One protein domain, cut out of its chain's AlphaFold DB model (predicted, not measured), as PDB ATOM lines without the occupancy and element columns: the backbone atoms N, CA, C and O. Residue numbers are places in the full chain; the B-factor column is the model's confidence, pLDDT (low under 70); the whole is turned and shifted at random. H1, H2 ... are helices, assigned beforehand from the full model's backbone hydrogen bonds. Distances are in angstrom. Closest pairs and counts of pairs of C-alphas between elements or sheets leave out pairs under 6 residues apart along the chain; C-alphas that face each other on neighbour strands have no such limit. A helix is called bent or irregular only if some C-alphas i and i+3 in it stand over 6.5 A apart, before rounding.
ATOM      1  N   GLU A 731     -28.106  -4.203  19.477       76.25
ATOM      2  CA  GLU A 731     -26.669  -4.502  19.455       76.25
ATOM      3  C   GLU A 731     -26.255  -5.447  20.591       76.25
ATOM      4  O   GLU A 731     -25.511  -6.404  20.369       76.25
ATOM      5  N   SER A 732     -26.776  -5.229  21.803       71.00
ATOM      6  CA  SER A 732     -26.488  -6.081  22.963       71.00
ATOM      7  C   SER A 732     -27.093  -7.471  22.798       71.00
ATOM      8  O   SER A 732     -26.446  -8.463  23.134       71.00
ATOM      9  N   PHE A 733     -28.304  -7.555  22.240       78.06
ATOM     10  CA  PHE A 733     -28.953  -8.829  21.944       78.06
ATOM     11  C   PHE A 733     -28.208  -9.619  20.867       78.06
ATOM     12  O   PHE A 733     -27.898 -10.791  21.057       78.06
ATOM     13  N   VAL A 734     -27.852  -8.972  19.758       78.81
ATOM     14  CA  VAL A 734     -27.104  -9.613  18.672       78.81
ATOM     15  C   VAL A 734     -25.715 -10.038  19.155       78.81
ATOM     16  O   VAL A 734     -25.257 -11.138  18.846       78.81
ATOM     17  N   SER A 735     -25.039  -9.226  19.979       74.75
ATOM     18  CA  SER A 735     -23.769  -9.613  20.607       74.75
ATOM     19  C   SER A 735     -23.910 -10.853  21.488       74.75
ATOM     20  O   SER A 735     -22.997 -11.680  21.511       74.75
ATOM     21  N   LEU A 736     -25.025 -10.981  22.205       73.25
ATOM     22  CA  LEU A 736     -25.324 -12.128  23.043       73.25
ATOM     23  C   LEU A 736     -25.598 -13.377  22.205       73.25
ATOM     24  O   LEU A 736     -24.932 -14.384  22.420       73.25
ATOM     25  N   ALA A 737     -26.505 -13.300  21.228       75.44
ATOM     26  CA  ALA A 737     -26.828 -14.400  20.321       75.44
ATOM     27  C   ALA A 737     -25.580 -14.909  19.579       75.44
ATOM     28  O   ALA A 737     -25.348 -16.113  19.469       75.44
ATOM     29  N   ASN A 738     -24.687 -13.998  19.180       75.12
ATOM     30  CA  ASN A 738     -23.414 -14.342  18.549       75.12
ATOM     31  C   ASN A 738     -22.472 -15.176  19.438       75.12
ATOM     32  O   ASN A 738     -21.612 -15.869  18.900       75.12
ATOM     33  N   ARG A 739     -22.623 -15.169  20.772       72.75
ATOM     34  CA  ARG A 739     -21.830 -16.037  21.672       72.75
ATOM     35  C   ARG A 739     -22.235 -17.510  21.589       72.75
ATOM     36  O   ARG A 739     -21.443 -18.365  21.966       72.75
ATOM     37  N   TRP A 740     -23.437 -17.791  21.094       61.56
ATOM     38  CA  TRP A 740     -24.027 -19.131  20.990       61.56
ATOM     39  C   TRP A 740     -23.991 -19.672  19.555       61.56
ATOM     40  O   TRP A 740     -24.492 -20.759  19.269       61.56
ATOM     41  N   ARG A 741     -23.395 -18.907  18.635       61.06
ATOM     42  CA  ARG A 741     -23.461 -19.135  17.197       61.06
ATOM     43  C   ARG A 741     -22.214 -19.838  16.666       61.06
ATOM     44  O   ARG A 741     -21.086 -19.469  16.978       61.06
ATOM     45  N   THR A 742     -22.433 -20.780  15.751       54.91
ATOM     46  CA  THR A 742     -21.386 -21.399  14.912       54.91
ATOM     47  C   THR A 742     -21.639 -21.217  13.402       54.91
ATOM     48  O   THR A 742     -20.799 -21.617  12.601       54.91
ATOM     49  N   GLY A 743     -22.770 -20.601  13.002       60.69
ATOM     50  CA  GLY A 743     -23.261 -20.481  11.611       60.69
ATOM     51  C   GLY A 743     -23.492 -19.043  11.097       60.69
ATOM     52  O   GLY A 743     -22.647 -18.185  11.317       60.69
ATOM     53  N   LYS A 744     -24.604 -18.752  10.391       65.31
ATOM     54  CA  LYS A 744     -25.029 -17.409   9.885       65.31
ATOM     55  C   LYS A 744     -25.797 -16.606  10.963       65.31
ATOM     56  O   LYS A 744     -26.341 -17.218  11.875       65.31
ATOM     57  N   ASN A 745     -25.791 -15.262  10.910       70.50
ATOM     58  CA  ASN A 745     -26.373 -14.394  11.954       70.50
ATOM     59  C   ASN A 745     -27.880 -14.140  11.783       70.50
ATOM     60  O   ASN A 745     -28.295 -13.027  11.473       70.50
ATOM     61  N   TYR A 746     -28.715 -15.148  11.996       78.38
ATOM     62  CA  TYR A 746     -30.163 -14.960  11.851       78.38
ATOM     63  C   TYR A 746     -30.772 -14.060  12.940       78.38
ATOM     64  O   TYR A 746     -31.783 -13.407  12.700       78.38
ATOM     65  N   SER A 747     -30.090 -13.923  14.085       80.56
ATOM     66  CA  SER A 747     -30.469 -12.982  15.143       80.56
ATOM     67  C   SER A 747     -30.481 -11.523  14.680       80.56
ATOM     68  O   SER A 747     -31.321 -10.753  15.124       80.56
ATOM     69  N   GLU A 748     -29.594 -11.137  13.760       81.56
ATOM     70  CA  GLU A 748     -29.512  -9.768  13.234       81.56
ATOM     71  C   GLU A 748     -30.556  -9.507  12.142       81.56
ATOM     72  O   GLU A 748     -31.101  -8.406  12.070       81.56
ATOM     73  N   GLU A 749     -30.877 -10.539  11.351       82.25
ATOM     74  CA  GLU A 749     -31.885 -10.496  10.282       82.25
ATOM     75  C   GLU A 749     -33.318 -10.457  10.835       82.25
ATOM     76  O   GLU A 749     -34.136  -9.692  10.330       82.25
ATOM     77  N   CYS A 750     -33.622 -11.225  11.889       84.75
ATOM     78  CA  CYS A 750     -34.998 -11.393  12.378       84.75
ATOM     79  C   CYS A 750     -35.310 -10.664  13.694       84.75
ATOM     80  O   CYS A 750     -36.443 -10.719  14.159       84.75
ATOM     81  N   TYR A 751     -34.355  -9.935  14.293       87.62
ATOM     82  CA  TYR A 751     -34.592  -9.183  15.536       87.62
ATOM     83  C   TYR A 751     -35.786  -8.229  15.442       87.62
ATOM     84  O   TYR A 751     -36.649  -8.232  16.319       87.62
ATOM     85  N   ASN A 752     -35.829  -7.409  14.386       85.12
ATOM     86  CA  ASN A 752     -36.881  -6.407  14.230       85.12
ATOM     87  C   ASN A 752     -38.255  -7.072  14.078       85.12
ATOM     88  O   ASN A 752     -39.219  -6.586  14.662       85.12
ATOM     89  N   ASP A 753     -38.330  -8.196  13.359       82.50
ATOM     90  CA  ASP A 753     -39.566  -8.962  13.181       82.50
ATOM     91  C   ASP A 753     -40.057  -9.541  14.511       82.50
ATOM     92  O   ASP A 753     -41.206  -9.334  14.897       82.50
ATOM     93  N   THR A 754     -39.159 -10.166  15.280       84.19
ATOM     94  CA  THR A 754     -39.474 -10.706  16.610       84.19
ATOM     95  C   THR A 754     -40.006  -9.625  17.545       84.19
ATOM     96  O   THR A 754     -41.013  -9.829  18.223       84.19
ATOM     97  N   VAL A 755     -39.357  -8.456  17.571       80.62
ATOM     98  CA  VAL A 755     -39.781  -7.332  18.415       80.62
ATOM     99  C   VAL A 755     -41.117  -6.766  17.948       80.62
ATOM    100  O   VAL A 755     -41.995  -6.525  18.774       80.62
ATOM    101  N   ASN A 756     -41.289  -6.567  16.641       76.81
ATOM    102  CA  ASN A 756     -42.511  -6.013  16.072       76.81
ATOM    103  C   ASN A 756     -43.709  -6.941  16.319       76.81
ATOM    104  O   ASN A 756     -44.729  -6.483  16.827       76.81
ATOM    105  N   ARG A 757     -43.579  -8.250  16.065       74.31
ATOM    106  CA  ARG A 757     -44.662  -9.218  16.300       74.31
ATOM    107  C   ARG A 757     -44.979  -9.404  17.776       74.31
ATOM    108  O   ARG A 757     -46.153  -9.506  18.116       74.31
ATOM    109  N   ALA A 758     -43.975  -9.382  18.653       71.19
ATOM    110  CA  ALA A 758     -44.211  -9.399  20.095       71.19
ATOM    111  C   ALA A 758     -44.987  -8.151  20.547       71.19
ATOM    112  O   ALA A 758     -46.010  -8.287  21.213       71.19
ATOM    113  N   LEU A 759     -44.584  -6.951  20.102       66.88
ATOM    114  CA  LEU A 759     -45.320  -5.709  20.381       66.88
ATOM    115  C   LEU A 759     -46.760  -5.764  19.859       66.88
ATOM    116  O   LEU A 759     -47.679  -5.375  20.575       66.88
ATOM    117  N   CYS A 760     -46.960  -6.263  18.638       62.88
ATOM    118  CA  CYS A 760     -48.283  -6.423  18.036       62.88
ATOM    119  C   CYS A 760     -49.156  -7.449  18.772       62.88
ATOM    120  O   CYS A 760     -50.366  -7.268  18.857       62.88
ATOM    121  N   ALA A 761     -48.553  -8.499  19.330       56.81
ATOM    122  CA  ALA A 761     -49.236  -9.506  20.137       56.81
ATOM    123  C   ALA A 761     -49.453  -9.067  21.596       56.81
ATOM    124  O   ALA A 761     -49.942  -9.853  22.401       56.81
ATOM    125  N   GLY A 762     -49.048  -7.848  21.973       55.56
ATOM    126  CA  GLY A 762     -49.087  -7.395  23.365       55.56
ATOM    127  C   GLY A 762     -48.120  -8.152  24.284       55.56
ATOM    128  O   GLY A 762     -48.219  -8.035  25.499       55.56
ATOM    129  N   ILE A 763     -47.168  -8.904  23.731       60.41
ATOM    130  CA  ILE A 763     -46.169  -9.677  24.471       60.41
ATOM    131  C   ILE A 763     -44.910  -8.825  24.643       60.41
ATOM    132  O   ILE A 763     -44.436  -8.180  23.708       60.41
ATOM    133  N   ASN A 764     -44.327  -8.830  25.845       66.75
ATOM    134  CA  ASN A 764     -43.090  -8.094  26.106       66.75
ATOM    135  C   ASN A 764     -41.966  -8.589  25.160       66.75
ATOM    136  O   ASN A 764     -41.574  -9.756  25.259       66.75
ATOM    137  N   PRO A 765     -41.398  -7.738  24.280       73.12
ATOM    138  CA  PRO A 765     -40.405  -8.175  23.295       73.12
ATOM    139  C   PRO A 765     -39.166  -8.817  23.905       73.12
ATOM    140  O   PRO A 765     -38.574  -9.717  23.314       73.12
ATOM    141  N   ALA A 766     -38.793  -8.402  25.115       69.62
ATOM    142  CA  ALA A 766     -37.643  -8.955  25.808       69.62
ATOM    143  C   ALA A 766     -37.830 -10.439  26.168       69.62
ATOM    144  O   ALA A 766     -36.855 -11.188  26.203       69.62
ATOM    145  N   TYR A 767     -39.077 -10.867  26.396       70.88
ATOM    146  CA  TYR A 767     -39.426 -12.262  26.647       70.88
ATOM    147  C   TYR A 767     -39.331 -13.100  25.368       70.88
ATOM    148  O   TYR A 767     -38.626 -14.106  25.360       70.88
ATOM    149  N   ALA A 768     -39.944 -12.650  24.268       74.44
ATOM    150  CA  ALA A 768     -39.868 -13.349  22.983       74.44
ATOM    151  C   ALA A 768     -38.413 -13.520  22.508       74.44
ATOM    152  O   ALA A 768     -37.999 -14.605  22.105       74.44
ATOM    153  N   LEU A 769     -37.606 -12.464  22.632       78.94
ATOM    154  CA  LEU A 769     -36.181 -12.482  22.304       78.94
ATOM    155  C   LEU A 769     -35.380 -13.455  23.183       78.94
ATOM    156  O   LEU A 769     -34.473 -14.128  22.689       78.94
ATOM    157  N   TRP A 770     -35.706 -13.544  24.474       76.31
ATOM    158  CA  TRP A 770     -35.047 -14.471  25.391       76.31
ATOM    159  C   TRP A 770     -35.315 -15.931  25.021       76.31
ATOM    160  O   TRP A 770     -34.354 -16.675  24.827       76.31
ATOM    161  N   VAL A 771     -36.591 -16.316  24.871       73.38
ATOM    162  CA  VAL A 771     -36.976 -17.692  24.502       73.38
ATOM    163  C   VAL A 771     -36.296 -18.074  23.188       73.38
ATOM    164  O   VAL A 771     -35.688 -19.135  23.067       73.38
ATOM    165  N   TRP A 772     -36.295 -17.162  22.217       81.19
ATOM    166  CA  TRP A 772     -35.655 -17.395  20.930       81.19
ATOM    167  C   TRP A 772     -34.151 -17.693  21.039       81.19
ATOM    168  O   TRP A 772     -33.673 -18.679  20.468       81.19
ATOM    169  N   VAL A 773     -33.388 -16.887  21.790       77.75
ATOM    170  CA  VAL A 773     -31.945 -17.127  22.001       77.75
ATOM    171  C   VAL A 773     -31.693 -18.396  22.794       77.75
ATOM    172  O   VAL A 773     -30.754 -19.120  22.471       77.75
ATOM    173  N   HIS A 774     -32.499 -18.662  23.818       75.94
ATOM    174  CA  HIS A 774     -32.277 -19.786  24.715       75.94
ATOM    175  C   HIS A 774     -32.507 -21.137  24.026       75.94
ATOM    176  O   HIS A 774     -31.668 -22.023  24.156       75.94
ATOM    177  N   GLU A 775     -33.574 -21.262  23.234       73.69
ATOM    178  CA  GLU A 775     -33.952 -22.540  22.611       73.69
ATOM    179  C   GLU A 775     -33.190 -22.848  21.335       73.69
ATOM    180  O   GLU A 775     -32.784 -23.977  21.073       73.69
ATOM    181  N   SER A 776     -32.995 -21.820  20.517       71.94
ATOM    182  CA  SER A 776     -32.510 -22.007  19.150       71.94
ATOM    183  C   SER A 776     -31.170 -21.332  18.898       71.94
ATOM    184  O   SER A 776     -30.654 -21.388  17.783       71.94
ATOM    185  N   GLY A 777     -30.599 -20.645  19.895       74.00
ATOM    186  CA  GLY A 777     -29.469 -19.746  19.665       74.00
ATOM    187  C   GLY A 777     -29.833 -18.600  18.718       74.00
ATOM    188  O   GLY A 777     -28.974 -18.155  17.957       74.00
ATOM    189  N   ALA A 778     -31.102 -18.169  18.731       82.69
ATOM    190  CA  ALA A 778     -31.709 -17.261  17.761       82.69
ATOM    191  C   ALA A 778     -31.580 -17.770  16.314       82.69
ATOM    192  O   ALA A 778     -30.920 -17.161  15.465       82.69
ATOM    193  N   SER A 779     -32.211 -18.919  16.061       75.00
ATOM    194  CA  SER A 779     -32.250 -19.620  14.776       75.00
ATOM    195  C   SER A 779     -30.888 -20.090  14.267       75.00
ATOM    196  O   SER A 779     -30.592 -20.016  13.075       75.00
ATOM    197  N   ASN A 780     -30.026 -20.609  15.142       71.38
ATOM    198  CA  ASN A 780     -28.723 -21.166  14.775       71.38
ATOM    199  C   ASN A 780     -28.860 -22.528  14.048       71.38
ATOM    200  O   ASN A 780     -28.456 -23.571  14.555       71.38
ATOM    201  N   TYR A 781     -29.393 -22.518  12.819       66.31
ATOM    202  CA  TYR A 781     -29.674 -23.691  11.969       66.31
ATOM    203  C   TYR A 781     -28.439 -24.496  11.509       66.31
ATOM    204  O   TYR A 781     -28.557 -25.370  10.646       66.31
ATOM    205  N   SER A 782     -27.243 -24.215  12.043       59.50
ATOM    206  CA  SER A 782     -26.057 -25.061  11.839       59.50
ATOM    207  C   SER A 782     -26.199 -26.433  12.514       59.50
ATOM    208  O   SER A 782     -25.499 -27.374  12.140       59.50
ATOM    209  N   ILE A 783     -27.128 -26.558  13.465       56.53
ATOM    210  CA  ILE A 783     -27.566 -27.810  14.082       56.53
ATOM    211  C   ILE A 783     -28.819 -28.297  13.319       56.53
ATOM    212  O   ILE A 783     -29.683 -27.506  12.938       56.53
ATOM    213  N   ALA A 784     -28.906 -29.592  13.000       55.69
ATOM    214  CA  ALA A 784     -30.068 -30.141  12.293       55.69
ATOM    215  C   ALA A 784     -31.313 -30.142  13.206       55.69
ATOM    216  O   ALA A 784     -31.186 -30.413  14.393       55.69
ATOM    217  N   ASN A 785     -32.500 -29.886  12.637       62.09
ATOM    218  CA  ASN A 785     -33.800 -29.852  13.337       62.09
ATOM    219  C   ASN A 785     -33.913 -28.819  14.469       62.09
ATOM    220  O   ASN A 785     -34.541 -29.082  15.484       62.09
ATOM    221  N   VAL A 786     -33.299 -27.648  14.301       63.12
ATOM    222  CA  VAL A 786     -33.487 -26.538  15.240       63.12
ATOM    223  C   VAL A 786     -34.921 -26.026  15.152       63.12
ATOM    224  O   VAL A 786     -35.400 -25.686  14.066       63.12
ATOM    225  N   GLU A 787     -35.559 -25.979  16.314       71.00
ATOM    226  CA  GLU A 787     -36.902 -25.469  16.532       71.00
ATOM    227  C   GLU A 787     -36.804 -24.168  17.334       71.00
ATOM    228  O   GLU A 787     -36.226 -24.101  18.420       71.00
ATOM    229  N   ASP A 788     -37.309 -23.100  16.739       72.19
ATOM    230  CA  ASP A 788     -37.356 -21.769  17.307       72.19
ATOM    231  C   ASP A 788     -38.456 -21.699  18.373       72.19
ATOM    232  O   ASP A 788     -39.544 -22.250  18.213       72.19
ATOM    233  N   PHE A 789     -38.172 -20.997  19.470       77.06
ATOM    234  CA  PHE A 789     -39.099 -20.809  20.592       77.06
ATOM    235  C   PHE A 789     -39.548 -22.099  21.311       77.06
ATOM    236  O   PHE A 789     -40.558 -22.083  22.014       77.06
ATOM    237  N   GLY A 790     -38.813 -23.207  21.144       65.12
ATOM    238  CA  GLY A 790     -39.063 -24.460  21.870       65.12
ATOM    239  C   GLY A 790     -40.284 -25.240  21.370       65.12
ATOM    240  O   GLY A 790     -40.826 -26.077  22.091       65.12
ATOM    241  N   ILE A 791     -40.756 -24.964  20.148       66.69
ATOM    242  CA  ILE A 791     -41.953 -25.600  19.584       66.69
ATOM    243  C   ILE A 791     -41.588 -26.925  18.904       66.69
ATOM    244  O   ILE A 791     -41.189 -26.943  17.743       66.69
ATOM    245  N   HIS A 792     -41.767 -28.043  19.618       59.94
ATOM    246  CA  HIS A 792     -41.444 -29.380  19.106       59.94
ATOM    247  C   HIS A 792     -42.631 -30.096  18.456       59.94
ATOM    248  O   HIS A 792     -43.710 -30.198  19.044       59.94
ATOM    249  N   GLY A 793     -42.416 -30.666  17.265       55.97
ATOM    250  CA  GLY A 793     -43.304 -31.684  16.678       55.97
ATOM    251  C   GLY A 793     -44.729 -31.233  16.323       55.97
ATOM    252  O   GLY A 793     -45.589 -32.077  16.064       55.97
ATOM    253  N   GLN A 794     -45.002 -29.926  16.297       62.09
ATOM    254  CA  GLN A 794     -46.321 -29.387  15.970       62.09
ATOM    255  C   GLN A 794     -46.512 -29.293  14.455       62.09
ATOM    256  O   GLN A 794     -45.762 -28.609  13.763       62.09
ATOM    257  N   ALA A 795     -47.568 -29.921  13.928       66.50
ATOM    258  CA  ALA A 795     -47.876 -29.868  12.494       66.50
ATOM    259  C   ALA A 795     -48.117 -28.430  11.987       66.50
ATOM    260  O   ALA A 795     -47.839 -28.131  10.829       66.50
ATOM    261  N   ALA A 796     -48.597 -27.544  12.868       59.59
ATOM    262  CA  ALA A 796     -48.822 -26.125  12.595       59.59
ATOM    263  C   ALA A 796     -47.561 -25.243  12.733       59.59
ATOM    264  O   ALA A 796     -47.622 -24.061  12.409       59.59
ATOM    265  N   ALA A 797     -46.439 -25.794  13.213       71.12
ATOM    266  CA  ALA A 797     -45.171 -25.089  13.408       71.12
ATOM    267  C   ALA A 797     -43.982 -26.017  13.073       71.12
ATOM    268  O   ALA A 797     -43.305 -26.513  13.974       71.12
ATOM    269  N   PRO A 798     -43.756 -26.312  11.779       71.75
ATOM    270  CA  PRO A 798     -42.706 -27.231  11.354       71.75
ATOM    271  C   PRO A 798     -41.288 -26.698  11.663       71.75
ATOM    272  O   PRO A 798     -41.070 -25.483  11.655       71.75
ATOM    273  N   PRO A 799     -40.290 -27.583  11.877       70.06
ATOM    274  CA  PRO A 799     -38.908 -27.168  12.121       70.06
ATOM    275  C   PRO A 799     -38.337 -26.328  10.974       70.06
ATOM    276  O   PRO A 799     -38.583 -26.625   9.801       70.06
ATOM    277  N   LYS A 800     -37.494 -25.340  11.304       73.56
ATOM    278  CA  LYS A 800     -36.901 -24.368  10.357       73.56
ATOM    279  C   LYS A 800     -37.914 -23.473   9.624       73.56
ATOM    280  O   LYS A 800     -37.587 -22.913   8.577       73.56
ATOM    281  N   ASP A 801     -39.113 -23.315  10.173       76.75
ATOM    282  CA  ASP A 801     -40.096 -22.326   9.733       76.75
ATOM    283  C   ASP A 801     -40.277 -21.278  10.836       76.75
ATOM    284  O   ASP A 801     -41.077 -21.443  11.759       76.75
ATOM    285  N   PHE A 802     -39.458 -20.229  10.804       80.38
ATOM    286  CA  PHE A 802     -39.451 -19.199  11.840       80.38
ATOM    287  C   PHE A 802     -40.816 -18.511  11.962       80.38
ATOM    288  O   PHE A 802     -41.283 -18.295  13.077       80.38
ATOM    289  N   ASN A 803     -41.485 -18.223  10.838       78.25
ATOM    290  CA  ASN A 803     -42.815 -17.606  10.836       78.25
ATOM    291  C   ASN A 803     -43.862 -18.477  11.527       78.25
ATOM    292  O   ASN A 803     -44.593 -17.982  12.384       78.25
ATOM    293  N   ALA A 804     -43.952 -19.754  11.159       70.12
ATOM    294  CA  ALA A 804     -44.926 -20.656  11.759       70.12
ATOM    295  C   ALA A 804     -44.653 -20.829  13.261       70.12
ATOM    296  O   ALA A 804     -45.578 -20.779  14.070       70.12
ATOM    297  N   GLN A 805     -43.379 -20.933  13.646       74.25
ATOM    298  CA  GLN A 805     -42.968 -21.123  15.035       74.25
ATOM    299  C   GLN A 805     -43.177 -19.874  15.902       74.25
ATOM    300  O   GLN A 805     -43.733 -20.002  16.990       74.25
ATOM    301  N   ILE A 806     -42.836 -18.664  15.434       76.12
ATOM    302  CA  ILE A 806     -43.114 -17.433  16.195       76.12
ATOM    303  C   ILE A 806     -44.619 -17.153  16.274       76.12
ATOM    304  O   ILE A 806     -45.120 -16.785  17.333       76.12
ATOM    305  N   ASN A 807     -45.375 -17.381  15.194       71.50
ATOM    306  CA  ASN A 807     -46.829 -17.198  15.199       71.50
ATOM    307  C   ASN A 807     -47.525 -18.200  16.127       71.50
ATOM    308  O   ASN A 807     -48.543 -17.865  16.732       71.50
ATOM    309  N   TYR A 808     -46.996 -19.420  16.233       67.69
ATOM    310  CA  TYR A 808     -47.473 -20.412  17.187       67.69
ATOM    311  C   TYR A 808     -47.101 -20.008  18.618       67.69
ATOM    312  O   TYR A 808     -47.980 -19.938  19.470       67.69
ATOM    313  N   PHE A 809     -45.840 -19.641  18.864       71.88
ATOM    314  CA  PHE A 809     -45.340 -19.184  20.163       71.88
ATOM    315  C   PHE A 809     -46.137 -18.002  20.731       71.88
ATOM    316  O   PHE A 809     -46.561 -18.049  21.881       71.88
ATOM    317  N   LEU A 810     -46.409 -16.974  19.923       67.12
ATOM    318  CA  LEU A 810     -47.157 -15.786  20.355       67.12
ATOM    319  C   LEU A 810     -48.644 -16.072  20.651       67.12
ATOM    320  O   LEU A 810     -49.325 -15.212  21.203       67.12
ATOM    321  N   LYS A 811     -49.156 -17.255  20.286       63.34
ATOM    322  CA  LYS A 811     -50.514 -17.726  20.616       63.34
ATOM    323  C   LYS A 811     -50.549 -18.621  21.860       63.34
ATOM    324  O   LYS A 811     -51.640 -18.957  22.318       63.34
ATOM    325  N   LEU A 812     -49.398 -19.043  22.387       59.03
ATOM    326  CA  LEU A 812     -49.331 -19.878  23.582       59.03
ATOM    327  C   LEU A 812     -49.414 -19.002  24.839       59.03
ATOM    328  O   LEU A 812     -48.638 -18.064  25.000       59.03
ATOM    329  N   ASP A 813     -50.280 -19.386  25.782       59.81
ATOM    330  CA  ASP A 813     -50.200 -18.967  27.188       59.81
ATOM    331  C   ASP A 813     -49.743 -20.164  28.049       59.81
ATOM    332  O   ASP A 813     -50.555 -20.833  28.698       59.81
ATOM    333  N   PRO A 814     -48.440 -20.500  28.022       52.38
ATOM    334  CA  PRO A 814     -47.920 -21.684  28.692       52.38
ATOM    335  C   PRO A 814     -48.018 -21.602  30.222       52.38
ATOM    336  O   PRO A 814     -48.044 -22.638  30.882       52.38
ATOM    337  N   GLY A 815     -48.096 -20.410  30.816       53.91
ATOM    338  CA  GLY A 815     -48.220 -20.275  32.267       53.91
ATOM    339  C   GLY A 815     -49.645 -20.518  32.763       53.91
ATOM    340  O   GLY A 815     -49.822 -21.226  33.755       53.91
ATOM    341  N   SER A 816     -50.659 -19.989  32.068       56.38
ATOM    342  CA  SER A 816     -52.065 -20.040  32.509       56.38
ATOM    343  C   SER A 816     -52.602 -21.450  32.742       56.38
ATOM    344  O   SER A 816     -53.322 -21.669  33.717       56.38
ATOM    345  N   ALA A 817     -52.198 -22.416  31.912       56.59
ATOM    346  CA  ALA A 817     -52.648 -23.803  32.012       56.59
ATOM    347  C   ALA A 817     -52.319 -24.438  33.376       56.59
ATOM    348  O   ALA A 817     -53.055 -25.304  33.847       56.59
ATOM    349  N   CYS A 818     -51.249 -23.973  34.032       59.47
ATOM    350  CA  CYS A 818     -50.739 -24.541  35.278       59.47
ATOM    351  C   CYS A 818     -50.830 -23.598  36.484       59.47
ATOM    352  O   CYS A 818     -50.556 -24.019  37.605       59.47
ATOM    353  N   VAL A 819     -51.250 -22.341  36.299       61.47
ATOM    354  CA  VAL A 819     -51.367 -21.341  37.381       61.47
ATOM    355  C   VAL A 819     -52.372 -21.758  38.461       61.47
ATOM    356  O   VAL A 819     -52.190 -21.412  39.629       61.47
ATOM    357  N   ASN A 820     -53.385 -22.547  38.088       61.31
ATOM    358  CA  ASN A 820     -54.383 -23.086  39.013       61.31
ATOM    359  C   ASN A 820     -53.916 -24.357  39.747       61.31
ATOM    360  O   ASN A 820     -54.624 -24.831  40.637       61.31
ATOM    361  N   ASP A 821     -52.751 -24.925  39.405       68.19
ATOM    362  CA  ASP A 821     -52.222 -26.093  40.109       68.19
ATOM    363  C   ASP A 821     -51.750 -25.687  41.523       68.19
ATOM    364  O   ASP A 821     -50.923 -24.774  41.671       68.19
ATOM    365  N   PRO A 822     -52.227 -26.356  42.590       73.62
ATOM    366  CA  PRO A 822     -51.880 -26.008  43.967       73.62
ATOM    367  C   PRO A 822     -50.371 -26.010  44.252       73.62
ATOM    368  O   PRO A 822     -49.911 -25.263  45.116       73.62
ATOM    369  N   ARG A 823     -49.587 -26.823  43.530       75.88
ATOM    370  CA  ARG A 823     -48.124 -26.933  43.694       75.88
ATOM    371  C   ARG A 823     -47.373 -25.729  43.124       75.88
ATOM    372  O   ARG A 823     -46.238 -25.459  43.537       75.88
ATOM    373  N   ILE A 824     -48.006 -25.026  42.183       76.94
ATOM    374  CA  ILE A 824     -47.521 -23.804  41.537       76.94
ATOM    375  C   ILE A 824     -47.876 -22.570  42.380       76.94
ATOM    376  O   ILE A 824     -47.120 -21.596  42.389       76.94
ATOM    377  N   GLY A 825     -48.981 -22.615  43.134       70.88
ATOM    378  CA  GLY A 825     -49.340 -21.591  44.123       70.88
ATOM    379  C   GLY A 825     -49.580 -20.209  43.510       70.88
ATOM    380  O   GLY A 825     -49.198 -19.199  44.099       70.88
ATOM    381  N   GLY A 826     -50.131 -20.164  42.293       63.91
ATOM    382  CA  GLY A 826     -50.361 -18.923  41.550       63.91
ATOM    383  C   GLY A 826     -49.100 -18.287  40.953       63.91
ATOM    384  O   GLY A 826     -49.167 -17.195  40.391       63.91
ATOM    385  N   ASN A 827     -47.934 -18.937  41.053       68.81
ATOM    386  CA  ASN A 827     -46.697 -18.424  40.475       68.81
ATOM    387  C   ASN A 827     -46.650 -18.695  38.965       68.81
ATOM    388  O   ASN A 827     -46.255 -19.775  38.530       68.81
ATOM    389  N   TYR A 828     -47.002 -17.683  38.171       66.75
ATOM    390  CA  TYR A 828     -47.010 -17.767  36.709       66.75
ATOM    391  C   TYR A 828     -45.669 -18.221  36.123       66.75
ATOM    392  O   TYR A 828     -45.655 -19.088  35.263       66.75
ATOM    393  N   TRP A 829     -44.536 -17.698  36.600       66.69
ATOM    394  CA  TRP A 829     -43.219 -18.070  36.068       66.69
ATOM    395  C   TRP A 829     -42.828 -19.508  36.393       66.69
ATOM    396  O   TRP A 829     -42.091 -20.128  35.632       66.69
ATOM    397  N   LEU A 830     -43.327 -20.043  37.505       75.94
ATOM    398  CA  LEU A 830     -43.163 -21.450  37.838       75.94
ATOM    399  C   LEU A 830     -44.109 -22.328  37.015       75.94
ATOM    400  O   LEU A 830     -43.666 -23.355  36.515       75.94
ATOM    401  N   GLY A 831     -45.366 -21.916  36.829       70.38
ATOM    402  CA  GLY A 831     -46.312 -22.590  35.932       70.38
ATOM    403  C   GLY A 831     -45.780 -22.635  34.502       70.38
ATOM    404  O   GLY A 831     -45.745 -23.697  33.894       70.38
ATOM    405  N   PHE A 832     -45.242 -21.507  34.038       72.81
ATOM    406  CA  PHE A 832     -44.532 -21.373  32.778       72.81
ATOM    407  C   PHE A 832     -43.341 -22.320  32.716       72.81
ATOM    408  O   PHE A 832     -43.334 -23.193  31.871       72.81
ATOM    409  N   ALA A 833     -42.367 -22.202  33.624       72.62
ATOM    410  CA  ALA A 833     -41.160 -23.028  33.612       72.62
ATOM    411  C   ALA A 833     -41.473 -24.530  33.644       72.62
ATOM    412  O   ALA A 833     -40.774 -25.318  33.023       72.62
ATOM    413  N   THR A 834     -42.531 -24.922  34.348       73.38
ATOM    414  CA  THR A 834     -42.940 -26.320  34.479       73.38
ATOM    415  C   THR A 834     -43.625 -26.834  33.217       73.38
ATOM    416  O   THR A 834     -43.200 -27.846  32.659       73.38
ATOM    417  N   ASN A 835     -44.638 -26.113  32.729       68.62
ATOM    418  CA  ASN A 835     -45.358 -26.482  31.513       68.62
ATOM    419  C   ASN A 835     -44.449 -26.413  30.289       68.62
ATOM    420  O   ASN A 835     -44.504 -27.244  29.397       68.62
ATOM    421  N   TYR A 836     -43.559 -25.436  30.269       71.94
ATOM    422  CA  TYR A 836     -42.593 -25.267  29.208       71.94
ATOM    423  C   TYR A 836     -41.561 -26.398  29.187       71.94
ATOM    424  O   TYR A 836     -41.276 -26.956  28.134       71.94
ATOM    425  N   LEU A 837     -41.033 -26.778  30.353       69.44
ATOM    426  CA  LEU A 837     -40.031 -27.833  30.439       69.44
ATOM    427  C   LEU A 837     -40.630 -29.220  30.158       69.44
ATOM    428  O   LEU A 837     -39.979 -30.032  29.509       69.44
ATOM    429  N   ASN A 838     -41.841 -29.513  30.643       67.44
ATOM    430  CA  ASN A 838     -42.379 -30.882  30.664       67.44
ATOM    431  C   ASN A 838     -43.738 -31.059  29.969       67.44
ATOM    432  O   ASN A 838     -44.206 -32.188  29.841       67.44
ATOM    433  N   GLY A 839     -44.409 -29.980  29.566       67.00
ATOM    434  CA  GLY A 839     -45.817 -30.015  29.149       67.00
ATOM    435  C   GLY A 839     -46.786 -30.342  30.291       67.00
ATOM    436  O   GLY A 839     -47.933 -30.709  30.039       67.00
ATOM    437  N   SER A 840     -46.320 -30.284  31.544       69.31
ATOM    438  CA  SER A 840     -47.077 -30.672  32.733       69.31
ATOM    439  C   SER A 840     -47.189 -29.521  33.729       69.31
ATOM    440  O   SER A 840     -46.464 -28.532  33.659       69.31
ATOM    441  N   CYS A 841     -48.104 -29.656  34.687       77.19
ATOM    442  CA  CYS A 841     -48.278 -28.686  35.768       77.19
ATOM    443  C   CYS A 841     -47.611 -29.110  37.079       77.19
ATOM    444  O   CYS A 841     -47.836 -28.473  38.106       77.19
ATOM    445  N   ASP A 842     -46.797 -30.173  37.063       84.44
ATOM    446  CA  ASP A 842     -46.072 -30.643  38.241       84.44
ATOM    447  C   ASP A 842     -44.664 -30.021  38.317       84.44
ATOM    448  O   ASP A 842     -43.757 -30.468  37.611       84.44
ATOM    449  N   PRO A 843     -44.443 -29.003  39.174       86.19
ATOM    450  CA  PRO A 843     -43.167 -28.286  39.245       86.19
ATOM    451  C   PRO A 843     -41.988 -29.142  39.704       86.19
ATOM    452  O   PRO A 843     -40.840 -28.713  39.560       86.19
ATOM    453  N   ASP A 844     -42.270 -30.318  40.259       88.50
ATOM    454  CA  ASP A 844     -41.295 -31.253  40.803       88.50
ATOM    455  C   ASP A 844     -41.074 -32.467  39.870       88.50
ATOM    456  O   ASP A 844     -40.225 -33.322  40.148       88.50
ATOM    457  N   GLU A 845     -41.775 -32.526  38.730       85.06
ATOM    458  CA  GLU A 845     -41.546 -33.529  37.690       85.06
ATOM    459  C   GLU A 845     -40.219 -33.276  36.968       85.06
ATOM    460  O   GLU A 845     -39.889 -32.153  36.573       85.06
ATOM    461  N   LYS A 846     -39.434 -34.343  36.794       84.50
ATOM    462  CA  LYS A 846     -38.148 -34.280  36.100       84.50
ATOM    463  C   LYS A 846     -38.344 -34.463  34.608       84.50
ATOM    464  O   LYS A 846     -38.892 -35.477  34.179       84.50
ATOM    465  N   ASN A 847     -37.798 -33.537  33.836       79.75
ATOM    466  CA  ASN A 847     -37.734 -33.652  32.392       79.75
ATOM    467  C   ASN A 847     -36.995 -34.927  31.980       79.75
ATOM    468  O   ASN A 847     -35.908 -35.234  32.479       79.75
ATOM    469  N   VAL A 848     -37.572 -35.658  31.032       69.50
ATOM    470  CA  VAL A 848     -37.048 -36.952  30.571       69.50
ATOM    471  C   VAL A 848     -35.695 -36.853  29.860       69.50
ATOM    472  O   VAL A 848     -34.962 -37.839  29.809       69.50
ATOM    473  N   THR A 849     -35.345 -35.679  29.335       62.56
ATOM    474  CA  THR A 849     -34.150 -35.455  28.514       62.56
ATOM    475  C   THR A 849     -32.967 -34.961  29.343       62.56
ATOM    476  O   THR A 849     -31.856 -35.462  29.178       62.56
ATOM    477  N   ASN A 850     -33.177 -33.993  30.240       70.44
ATOM    478  CA  ASN A 850     -32.095 -33.365  31.014       70.44
ATOM    479  C   ASN A 850     -32.203 -33.580  32.540       70.44
ATOM    480  O   ASN A 850     -31.287 -33.211  33.274       70.44
ATOM    481  N   GLY A 851     -33.277 -34.211  33.026       78.69
ATOM    482  CA  GLY A 851     -33.489 -34.535  34.441       78.69
ATOM    483  C   GLY A 851     -33.827 -33.344  35.342       78.69
ATOM    484  O   GLY A 851     -33.957 -33.540  36.553       78.69
ATOM    485  N   GLN A 852     -33.956 -32.144  34.774       80.88
ATOM    486  CA  GLN A 852     -34.243 -30.906  35.489       80.88
ATOM    487  C   GLN A 852     -35.729 -30.813  35.842       80.88
ATOM    488  O   GLN A 852     -36.587 -31.275  35.090       80.88
ATOM    489  N   THR A 853     -36.040 -30.221  36.990       87.69
ATOM    490  CA  THR A 853     -37.417 -29.901  37.402       87.69
ATOM    491  C   THR A 853     -37.816 -28.483  36.994       87.69
ATOM    492  O   THR A 853     -36.957 -27.613  36.825       87.69
ATOM    493  N   GLY A 854     -39.119 -28.196  36.914       79.12
ATOM    494  CA  GLY A 854     -39.618 -26.842  36.630       79.12
ATOM    495  C   GLY A 854     -39.104 -25.787  37.625       79.12
ATOM    496  O   GLY A 854     -38.796 -24.655  37.243       79.12
ATOM    497  N   ARG A 855     -38.910 -26.162  38.901       86.31
ATOM    498  CA  ARG A 855     -38.302 -25.282  39.923       86.31
ATOM    499  C   ARG A 855     -36.829 -24.992  39.663       86.31
ATOM    500  O   ARG A 855     -36.384 -23.859  39.864       86.31
ATOM    501  N   GLU A 856     -36.072 -26.008  39.267       81.50
ATOM    502  CA  GLU A 856     -34.652 -25.868  38.938       81.50
ATOM    503  C   GLU A 856     -34.471 -25.047  37.661       81.50
ATOM    504  O   GLU A 856     -33.617 -24.163  37.634       81.50
ATOM    505  N   TYR A 857     -35.325 -25.261  36.660       75.62
ATOM    506  CA  TYR A 857     -35.328 -24.504  35.409       75.62
ATOM    507  C   TYR A 857     -35.641 -23.019  35.638       75.62
ATOM    508  O   TYR A 857     -34.894 -22.143  35.200       75.62
ATOM    509  N   LEU A 858     -36.661 -22.703  36.448       75.19
ATOM    510  CA  LEU A 858     -36.942 -21.322  36.858       75.19
ATOM    511  C   LEU A 858     -35.762 -20.690  37.616       75.19
ATOM    512  O   LEU A 858     -35.455 -19.511  37.429       75.19
ATOM    513  N   ALA A 859     -35.102 -21.447  38.495       75.56
ATOM    514  CA  ALA A 859     -33.958 -20.945  39.247       75.56
ATOM    515  C   ALA A 859     -32.761 -20.633  38.337       75.56
ATOM    516  O   ALA A 859     -32.110 -19.611  38.543       75.56
ATOM    517  N   GLU A 860     -32.501 -21.470  37.333       66.56
ATOM    518  CA  GLU A 860     -31.460 -21.245  36.328       66.56
ATOM    519  C   GLU A 860     -31.780 -20.054  35.416       66.56
ATOM    520  O   GLU A 860     -30.900 -19.239  35.120       66.56
ATOM    521  N   MET A 861     -33.046 -19.890  35.026       66.31
ATOM    522  CA  MET A 861     -33.499 -18.718  34.278       66.31
ATOM    523  C   MET A 861     -33.248 -17.429  35.076       66.31
ATOM    524  O   MET A 861     -32.724 -16.454  34.540       66.31
ATOM    525  N   GLN A 862     -33.549 -17.430  36.377       61.88
ATOM    526  CA  GLN A 862     -33.327 -16.280  37.264       61.88
ATOM    527  C   GLN A 862     -31.842 -15.946  37.468       61.88
ATOM    528  O   GLN A 862     -31.499 -14.778  37.648       61.88
ATOM    529  N   THR A 863     -30.952 -16.939  37.467       60.53
ATOM    530  CA  THR A 863     -29.511 -16.711  37.652       60.53
ATOM    531  C   THR A 863     -28.826 -16.294  36.359       60.53
ATOM    532  O   THR A 863     -28.001 -15.381  36.375       60.53
ATOM    533  N   SER A 864     -29.183 -16.921  35.240       55.72
ATOM    534  CA  SER A 864     -28.577 -16.656  33.933       55.72
ATOM    535  C   SER A 864     -29.134 -15.390  33.278       55.72
ATOM    536  O   SER A 864     -28.419 -14.700  32.553       55.72
ATOM    537  N   TRP A 865     -30.395 -15.045  33.569       58.50
ATOM    538  CA  TRP A 865     -31.151 -13.992  32.882       58.50
ATOM    539  C   TRP A 865     -32.017 -13.165  33.844       58.50
ATOM    540  O   TRP A 865     -33.156 -12.824  33.536       58.50
ATOM    541  N   GLY A 866     -31.479 -12.809  35.016       52.09
ATOM    542  CA  GLY A 866     -32.243 -12.204  36.122       52.09
ATOM    543  C   GLY A 866     -32.991 -10.900  35.815       52.09
ATOM    544  O   GLY A 866     -33.946 -10.558  36.511       52.09
ATOM    545  N   TRP A 867     -32.616 -10.193  34.747       51.12
ATOM    546  CA  TRP A 867     -33.344  -9.018  34.266       51.12
ATOM    547  C   TRP A 867     -34.681  -9.391  33.589       51.12
ATOM    548  O   TRP A 867     -35.644  -8.642  33.733       51.12
ATOM    549  N   VAL A 868     -34.803 -10.561  32.945       49.00
ATOM    550  CA  VAL A 868     -36.040 -11.027  32.273       49.00
ATOM    551  C   VAL A 868     -37.153 -11.256  33.287       49.00
ATOM    552  O   VAL A 868     -38.256 -10.746  33.127       49.00
ATOM    553  N   SER A 869     -36.844 -11.947  34.388       49.41
ATOM    554  CA  SER A 869     -37.800 -12.217  35.472       49.41
ATOM    555  C   SER A 869     -38.230 -10.970  36.254       49.41
ATOM    556  O   SER A 869     -39.127 -11.051  37.088       49.41
ATOM    557  N   SER A 870     -37.562  -9.833  36.022       50.00
ATOM    558  CA  SER A 870     -37.864  -8.543  36.653       50.00
ATOM    559  C   SER A 870     -38.718  -7.622  35.780       50.00
ATOM    560  O   SER A 870     -39.171  -6.580  36.253       50.00
ATOM    561  N   LEU A 871     -38.944  -7.993  34.514       48.16
ATOM    562  CA  LEU A 871     -39.814  -7.241  33.625       48.16
ATOM    563  C   LEU A 871     -41.279  -7.588  33.927       48.16
ATOM    564  O   LEU A 871     -41.622  -8.772  33.992       48.16
TER     565      LEU A 871
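Overview. This is residues 731 to 871 of the 1082 residues of the protein "Peptidase_M23 domain-containing protein" of Candidatus Shapirobacteria bacterium CG06_land_8_20_14_3_00_40_12 (UniProt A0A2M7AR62). Two all-helix lobes sit side by side, joined by residues 810 to 815: one holds H1 to H4, with H2 crossing H3, and the other holds H5 to H7, with H6 between H5 and a crossing H7. The printed part has 141 residues, seven named helices in the order H1 to H7 and no named strand. It is compact, with a radius of gyration of the C-alphas of 14.9 A, and spans 43 by 30 by 27 A.

Along the chain. Find C-alpha 731 at (-26.669, -4.502, 19.455); from there H1 runs to residue 740, 14.9 A. H2, residues 746 to 760, is 21.0 A long and irregular: C-alphas 749 and 752 are 7.6 A apart. Next come H3, residues 765 to 776, 16.5 A; H4, 802 to 809, 10.2 A; H5, 816 to 819, 5.1 A; and H6, 828 to 838, 15.2 A. H7, residues 854 to 864, 15.3 A, ends at C-alpha 864 (-28.577, -16.656, 33.933).

Arrangement. Look at Val 734 and Ser 747: their C-alphas, 5.9 A apart, are the closest where H1 and H2 touch, at a steep tilt of 56 degrees. H2 and H3 form a helical hairpin, tilted 41 degrees, closest at the C-alphas of Val 755 and Pro 765, 5.0 A. H4 is near H3. H5 touches H6 at the C-alphas of Cys 818 and Gly 831, 4.9 A. H6 and H7 touch at those of Thr 834 and Gly 854, 4.0 A, at a steep tilt of 69.5 degrees, only just short of about perpendicular. Every O i to N i+4 pair is within hydrogen-bond range in H3, H4, H6 and H7; H1 has 4 of 6, H2 9 of 11, and H5 is too short for one.

Size, cuts and confidence. The farthest C-alphas, of Lys 744 and Pro 822, are 44.2 A apart. The printed part has no cut; the links H3 to H4 and H6 to H7 are long. The mean pLDDT of the printed part is 70.1, with 61 residues under 70, among them 810 to 821 and 860 to 871.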